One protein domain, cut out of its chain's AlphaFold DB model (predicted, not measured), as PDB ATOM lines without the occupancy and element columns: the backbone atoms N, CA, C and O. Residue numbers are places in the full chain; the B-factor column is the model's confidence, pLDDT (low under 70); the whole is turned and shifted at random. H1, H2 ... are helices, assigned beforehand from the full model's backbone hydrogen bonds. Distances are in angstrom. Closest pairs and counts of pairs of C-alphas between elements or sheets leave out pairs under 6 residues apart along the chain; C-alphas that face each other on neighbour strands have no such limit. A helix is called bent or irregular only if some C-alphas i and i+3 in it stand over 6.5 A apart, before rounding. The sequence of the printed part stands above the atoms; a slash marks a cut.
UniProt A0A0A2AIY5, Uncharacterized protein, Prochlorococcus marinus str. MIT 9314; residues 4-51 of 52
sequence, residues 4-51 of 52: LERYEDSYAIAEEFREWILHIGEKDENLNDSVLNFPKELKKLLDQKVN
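What this domain is: This is residues 4 to 51 of the 52 residues of an uncharacterized protein of Prochlorococcus marinus str. MIT 9314 (UniProt A0A0A2AIY5). What shape do these atoms make? An open, strung-out row of three helices with no packed core: the long helix H1 reaches out at one end, the short H2 follows, and H3 lies at the other end. What is it built of? The printed part has 48 residues with three named helices, in the order H1, H2, H3, and no named strand; the class is all helix. How spread out is it? It is extended, with a radius of gyration of the C-alphas of 15.8 A and spans of 49 by 20 by 18 A.

How they stand to each other: Does the longest helix touch another? H1, residues 4 to 22, is apart from H2, residues 28 to 34, and from H3, residues 40 to 50. H2 and H3 are apart too. Which residues stand free? Residues 4 to 22, which belong to H1, stand free, and so do residues 36 to 51, of which 40 to 50 belong to H3. How do the backbones run? In H1 and H3 every O i to N i+4 pair is within hydrogen-bond range. In H2 1 of 3 such pairs is, beside 3 of 4 O i to N i+3 pairs.

Where its parts are: Where does H1 lie? Its 19 residues run 26.6 A from C-alpha 4 at (-4.846, -7.283, 50.134) to C-alpha 22 at (-22.753, 2.881, 33.257). What of H2 and H3? H2 has 7 residues and is irregular, with C-alphas 29 and 32 7.1 A apart. H3 has 11 residues and runs 15.7 A, ending with C-alpha 50 at (-43.800, -1.750, 25.331).

The domain as a whole: How large is it? The C-alphas of Leu 4 and Asn 51, the two farthest apart, are 50.4 A apart. Is it whole? The printed part has no cut, and the links H1 to H2 and H2 to H3 are tight, with 5 residues each. Where is confidence low? The mean pLDDT of the printed part is 75.1, and residue 25, residues 27 to 43 and residues 46 to 51 are under 70.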
ATOM      1  N   LEU A   4      -4.671  -8.658  50.597       85.62
ATOM      2  CA  LEU A   4      -4.846  -7.283  50.134       85.62
ATOM      3  C   LEU A   4      -4.758  -7.172  48.606       85.62
ATOM      4  O   LEU A   4      -5.659  -6.622  47.990       85.62
ATOM      5  N   GLU A   5      -3.743  -7.789  48.005       82.12
ATOM      6  CA  GLU A   5      -3.537  -7.832  46.549       82.12
ATOM      7  C   GLU A   5      -4.764  -8.427  45.835       82.12
ATOM      8  O   GLU A   5      -5.300  -7.864  44.888       82.12
ATOM      9  N   ARG A   6      -5.324  -9.510  46.389       84.38
ATOM     10  CA  ARG A   6      -6.554 -10.128  45.863       84.38
ATOM     11  C   ARG A   6      -7.786  -9.233  45.979       84.38
ATOM     12  O   ARG A   6      -8.707  -9.362  45.170       84.38
ATOM     13  N   TYR A   7      -7.854  -8.414  47.026       89.81
ATOM     14  CA  TYR A   7      -8.954  -7.476  47.217       89.81
ATOM     15  C   TYR A   7      -8.860  -6.327  46.214       89.81
ATOM     16  O   TYR A   7      -9.864  -6.007  45.589       89.81
ATOM     17  N   GLU A   8      -7.666  -5.769  46.023       91.50
ATOM     18  CA  GLU A   8      -7.399  -4.718  45.038       91.50
ATOM     19  C   GLU A   8      -7.722  -5.193  43.617       91.50
ATOM     20  O   GLU A   8      -8.459  -4.508  42.911       91.50
ATOM     21  N   ASP A   9      -7.300  -6.407  43.247       91.19
ATOM     22  CA  ASP A   9      -7.634  -7.013  41.953       91.19
ATOM     23  C   ASP A   9      -9.149  -7.180  41.772       91.19
ATOM     24  O   ASP A   9      -9.722  -6.813  40.745       91.19
ATOM     25  N   SER A  10      -9.829  -7.716  42.791       92.94
ATOM     26  CA  SER A  10     -11.283  -7.925  42.745       92.94
ATOM     27  C   SER A  10     -12.045  -6.600  42.668       92.94
ATOM     28  O   SER A  10     -13.078  -6.514  42.002       92.94
ATOM     29  N   TYR A  11     -11.547  -5.571  43.354       93.75
ATOM     30  CA  TYR A  11     -12.127  -4.236  43.368       93.75
ATOM     31  C   TYR A  11     -11.931  -3.520  42.029       93.75
ATOM     32  O   TYR A  11     -12.890  -2.952  41.512       93.75
ATOM     33  N   ALA A  12     -10.738  -3.606  41.431       94.75
ATOM     34  CA  ALA A  12     -10.458  -3.046  40.111       94.75
ATOM     35  C   ALA A  12     -11.400  -3.628  39.047       94.75
ATOM     36  O   ALA A  12     -12.071  -2.878  38.341       94.75
ATOM     37  N   ILE A  13     -11.551  -4.957  39.016       94.00
ATOM     38  CA  ILE A  13     -12.479  -5.641  38.101       94.00
ATOM     39  C   ILE A  13     -13.926  -5.174  38.324       94.00
ATOM     40  O   ILE A  13     -14.675  -4.968  37.368       94.00
ATOM     41  N   ALA A  14     -14.344  -5.015  39.584       94.75
ATOM     42  CA  ALA A  14     -15.696  -4.573  39.907       94.75
ATOM     43  C   ALA A  14     -15.968  -3.132  39.440       94.75
ATOM     44  O   ALA A  14     -17.049  -2.862  38.911       94.75
ATOM     45  N   GLU A  15     -15.005  -2.224  39.601       95.25
ATOM     46  CA  GLU A  15     -15.135  -0.835  39.150       95.25
ATOM     47  C   GLU A  15     -15.137  -0.734  37.621       95.25
ATOM     48  O   GLU A  15     -16.008  -0.058  37.074       95.25
ATOM     49  N   GLU A  16     -14.272  -1.478  36.924       91.06
ATOM     50  CA  GLU A  16     -14.276  -1.553  35.454       91.06
ATOM     51  C   GLU A  16     -15.617  -2.072  34.920       91.06
ATOM     52  O   GLU A  16     -16.187  -1.519  33.977       91.06
ATOM     53  N   PHE A  17     -16.173  -3.109  35.553       90.31
ATOM     54  CA  PHE A  17     -17.480  -3.650  35.185       90.31
ATOM     55  C   PHE A  17     -18.612  -2.646  35.434       90.31
ATOM     56  O   PHE A  17     -19.531  -2.521  34.621       90.31
ATOM     57  N   ARG A  18     -18.546  -1.896  36.540       90.19
ATOM     58  CA  ARG A  18     -19.512  -0.839  36.855       90.19
ATOM     59  C   ARG A  18     -19.451   0.289  35.830       90.19
ATOM     60  O   ARG A  18     -20.498   0.730  35.366       90.19
ATOM     61  N   GLU A  19     -18.257   0.755  35.477       89.06
ATOM     62  CA  GLU A  19     -18.076   1.782  34.450       89.06
ATOM     63  C   GLU A  19     -18.548   1.290  33.082       89.06
ATOM     64  O   GLU A  19     -19.223   2.032  32.372       89.06
ATOM     65  N   TRP A  20     -18.284   0.030  32.737       86.25
ATOM     66  CA  TRP A  20     -18.785  -0.571  31.504       86.25
ATOM     67  C   TRP A  20     -20.315  -0.573  31.434       86.25
ATOM     68  O   TRP A  20     -20.864  -0.164  30.415       86.25
ATOM     69  N   ILE A  21     -21.009  -0.965  32.513       84.25
ATOM     70  CA  ILE A  21     -22.479  -0.893  32.587       84.25
ATOM     71  C   ILE A  21     -22.963   0.555  32.510       84.25
ATOM     72  O   ILE A  21     -23.945   0.827  31.829       84.25
ATOM     73  N   LEU A  22     -22.313   1.485  33.210       84.75
ATOM     74  CA  LEU A  22     -22.753   2.881  33.257       84.75
ATOM     75  C   LEU A  22     -22.724   3.542  31.874       84.75
ATOM     76  O   LEU A  22     -23.647   4.272  31.531       84.75
ATOM     77  N   HIS A  23     -21.690   3.252  31.086       80.06
ATOM     78  CA  HIS A  23     -21.514   3.807  29.743       80.06
ATOM     79  C   HIS A  23     -22.065   2.872  28.649       80.06
ATOM     80  O   HIS A  23     -21.861   3.109  27.451       80.06
ATOM     81  N   ILE A  24     -22.767   1.795  29.030       77.50
ATOM     82  CA  ILE A  24     -23.380   0.876  28.074       77.50
ATOM     83  C   ILE A  24     -24.493   1.625  27.327       77.50
ATOM     84  O   ILE A  24     -25.454   2.115  27.912       77.50
ATOM     85  N   GLY A  25     -24.351   1.752  26.009       65.38
ATOM     86  CA  GLY A  25     -25.344   2.421  25.163       65.38
ATOM     87  C   GLY A  25     -25.096   3.902  24.881       65.38
ATOM     88  O   GLY A  25     -25.814   4.468  24.069       65.38
ATOM     89  N   GLU A  26     -24.037   4.521  25.418       71.25
ATOM     90  CA  GLU A  26     -23.621   5.868  24.979       71.25
ATOM     91  C   GLU A  26     -23.144   5.899  23.513       71.25
ATOM     92  O   GLU A  26     -23.116   6.948  22.870       71.25
ATOM     93  N   LYS A  27     -22.786   4.732  22.964       64.69
ATOM     94  CA  LYS A  27     -22.509   4.508  21.543       64.69
ATOM     95  C   LYS A  27     -23.488   3.459  21.016       64.69
ATOM     96  O   LYS A  27     -23.171   2.269  21.010       64.69
ATOM     97  N   ASP A  28     -24.670   3.910  20.597       59.84
ATOM     98  CA  ASP A  28     -25.767   3.087  20.048       59.84
ATOM     99  C   ASP A  28     -25.289   2.078  18.981       59.84
ATOM    100  O   ASP A  28     -25.766   0.946  18.903       59.84
ATOM    101  N   GLU A  29     -24.272   2.462  18.204       63.09
ATOM    102  CA  GLU A  29     -23.708   1.670  17.106       63.09
ATOM    103  C   GLU A  29     -23.057   0.349  17.566       63.09
ATOM    104  O   GLU A  29     -23.135  -0.642  16.848       63.09
ATOM    105  N   ASN A  30     -22.496   0.293  18.784       56.19
ATOM    106  CA  ASN A  30     -21.796  -0.889  19.318       56.19
ATOM    107  C   ASN A  30     -22.556  -1.599  20.449       56.19
ATOM    108  O   ASN A  30     -22.105  -2.635  20.947       56.19
ATOM    109  N   LEU A  31     -23.702  -1.060  20.880       64.19
ATOM    110  CA  LEU A  31     -24.508  -1.649  21.950       64.19
ATOM    111  C   LEU A  31     -25.072  -3.013  21.534       64.19
ATOM    112  O   LEU A  31     -25.007  -3.962  22.309       64.19
ATOM    113  N   ASN A  32     -25.570  -3.131  20.299       61.41
ATOM    114  CA  ASN A  32     -26.114  -4.392  19.784       61.41
ATOM    115  C   ASN A  32     -25.053  -5.501  19.664       61.41
ATOM    116  O   ASN A  32     -25.401  -6.665  19.837       61.41
ATOM    117  N   ASP A  33     -23.790  -5.145  19.410       62.72
ATOM    118  CA  ASP A  33     -22.672  -6.099  19.351       62.72
ATOM    119  C   ASP A  33     -22.111  -6.441  20.742       62.72
ATOM    120  O   ASP A  33     -21.605  -7.541  20.961       62.72
ATOM    121  N   SER A  34     -22.218  -5.510  21.698       62.22
ATOM    122  CA  SER A  34     -21.779  -5.703  23.091       62.22
ATOM    123  C   SER A  34     -22.789  -6.497  23.923       62.22
ATOM    124  O   SER A  34     -22.420  -7.174  24.884       62.22
ATOM    125  N   VAL A  35     -24.072  -6.433  23.564       64.44
ATOM    126  CA  VAL A  35     -25.103  -7.307  24.120       64.44
ATOM    127  C   VAL A  35     -24.972  -8.659  23.436       64.44
ATOM    128  O   VAL A  35     -25.198  -8.788  22.238       64.44
ATOM    129  N   LEU A  36     -24.615  -9.682  24.212       63.50
ATOM    130  CA  LEU A  36     -24.500 -11.064  23.758       63.50
ATOM    131  C   LEU A  36     -25.797 -11.475  23.039       63.50
ATOM    132  O   LEU A  36     -26.786 -11.740  23.717       63.50
ATOM    133  N   ASN A  37     -25.791 -11.439  21.694       60.84
ATOM    134  CA  ASN A  37     -26.899 -11.728  20.771       60.84
ATOM    135  C   ASN A  37     -28.218 -12.024  21.487       60.84
ATOM    136  O   ASN A  37     -28.557 -13.189  21.713       60.84
ATOM    137  N   PHE A  38     -28.925 -10.964  21.893       61.34
ATOM    138  CA  PHE A  38     -30.160 -11.113  22.650       61.34
ATOM    139  C   PHE A  38     -31.091 -12.042  21.855       61.34
ATOM    140  O   PHE A  38     -31.373 -11.738  20.687       61.34
ATOM    141  N   PRO A  39     -31.524 -13.193  22.412       66.38
ATOM    142  CA  PRO A  39     -32.347 -14.145  21.682       66.38
ATOM    143  C   PRO A  39     -33.516 -13.414  21.028       66.38
ATOM    144  O   PRO A  39     -34.260 -12.694  21.696       66.38
ATOM    145  N   LYS A  40     -33.670 -13.568  19.707       68.06
ATOM    146  CA  LYS A  40     -34.684 -12.830  18.928       68.06
ATOM    147  C   LYS A  40     -36.096 -13.013  19.499       68.06
ATOM    148  O   LYS A  40     -36.928 -12.117  19.394       68.06
ATOM    149  N   GLU A  41     -36.340 -14.157  20.134       68.62
ATOM    150  CA  GLU A  41     -37.573 -14.474  20.854       68.62
ATOM    151  C   GLU A  41     -37.812 -13.549  22.055       68.62
ATOM    152  O   GLU A  41     -38.921 -13.051  22.224       68.62
ATOM    153  N   LEU A  42     -36.775 -13.240  22.839       68.19
ATOM    154  CA  LEU A  42     -36.870 -12.317  23.972       68.19
ATOM    155  C   LEU A  42     -37.047 -10.868  23.509       68.19
ATOM    156  O   LEU A  42     -37.802 -10.124  24.131       68.19
ATOM    157  N   LYS A  43     -36.414 -10.474  22.394       67.94
ATOM    158  CA  LYS A  43     -36.615  -9.143  21.795       67.94
ATOM    159  C   LYS A  43     -38.085  -8.925  21.422       67.94
ATOM    160  O   LYS A  43     -38.673  -7.918  21.796       67.94
ATOM    161  N   LYS A  44     -38.706  -9.928  20.791       70.94
ATOM    162  CA  LYS A  44     -40.124  -9.896  20.402       70.94
ATOM    163  C   LYS A  44     -41.072  -9.781  21.603       70.94
ATOM    164  O   LYS A  44     -42.086  -9.097  21.508       70.94
ATOM    165  N   LEU A  45     -40.742 -10.429  22.721       70.50
ATOM    166  CA  LEU A  45     -41.510 -10.322  23.967       70.50
ATOM    167  C   LEU A  45     -41.376  -8.939  24.618       70.50
ATOM    168  O   LEU A  45     -42.343  -8.439  25.189       70.50
ATOM    169  N   LEU A  46     -40.202  -8.310  24.520       66.62
ATOM    170  CA  LEU A  46     -39.979  -6.953  25.021       66.62
ATOM    171  C   LEU A  46     -40.765  -5.921  24.195       66.62
ATOM    172  O   LEU A  46     -41.477  -5.103  24.769       66.62
ATOM    173  N   ASP A  47     -40.709  -6.022  22.863       66.88
ATOM    174  CA  ASP A  47     -41.430  -5.135  21.934       66.88
ATOM    175  C   ASP A  47     -42.958  -5.238  22.080       66.88
ATOM    176  O   ASP A  47     -43.673  -4.245  21.933       66.88
ATOM    177  N   GLN A  48     -43.477  -6.431  22.396       69.62
ATOM    178  CA  GLN A  48     -44.896  -6.620  22.714       69.62
ATOM    179  C   GLN A  48     -45.296  -5.927  24.018       69.62
ATOM    180  O   GLN A  48     -46.382  -5.370  24.088       69.62
ATOM    181  N   LYS A  49     -44.426  -5.934  25.032       57.91
ATOM    182  CA  LYS A  49     -44.719  -5.361  26.353       57.91
ATOM    183  C   LYS A  49     -44.621  -3.832  26.398       57.91
ATOM    184  O   LYS A  49     -45.153  -3.224  27.313       57.91
ATOM    185  N   VAL A  50     -43.920  -3.216  25.446       61.19
ATOM    186  CA  VAL A  50     -43.800  -1.750  25.331       61.19
ATOM    187  C   VAL A  50     -45.002  -1.125  24.601       61.19
ATOM    188  O   VAL A  50     -45.237   0.071  24.738       61.19
ATOM    189  N   ASN A  51     -45.764  -1.917  23.839       55.91
ATOM    190  CA  ASN A  51     -46.923  -1.457  23.059       55.91
ATOM    191  C   ASN A  51     -48.288  -1.785  23.701       55.91
ATOM    192  O   ASN A  51     -49.313  -1.578  23.048       55.91
TER     193      ASN A  51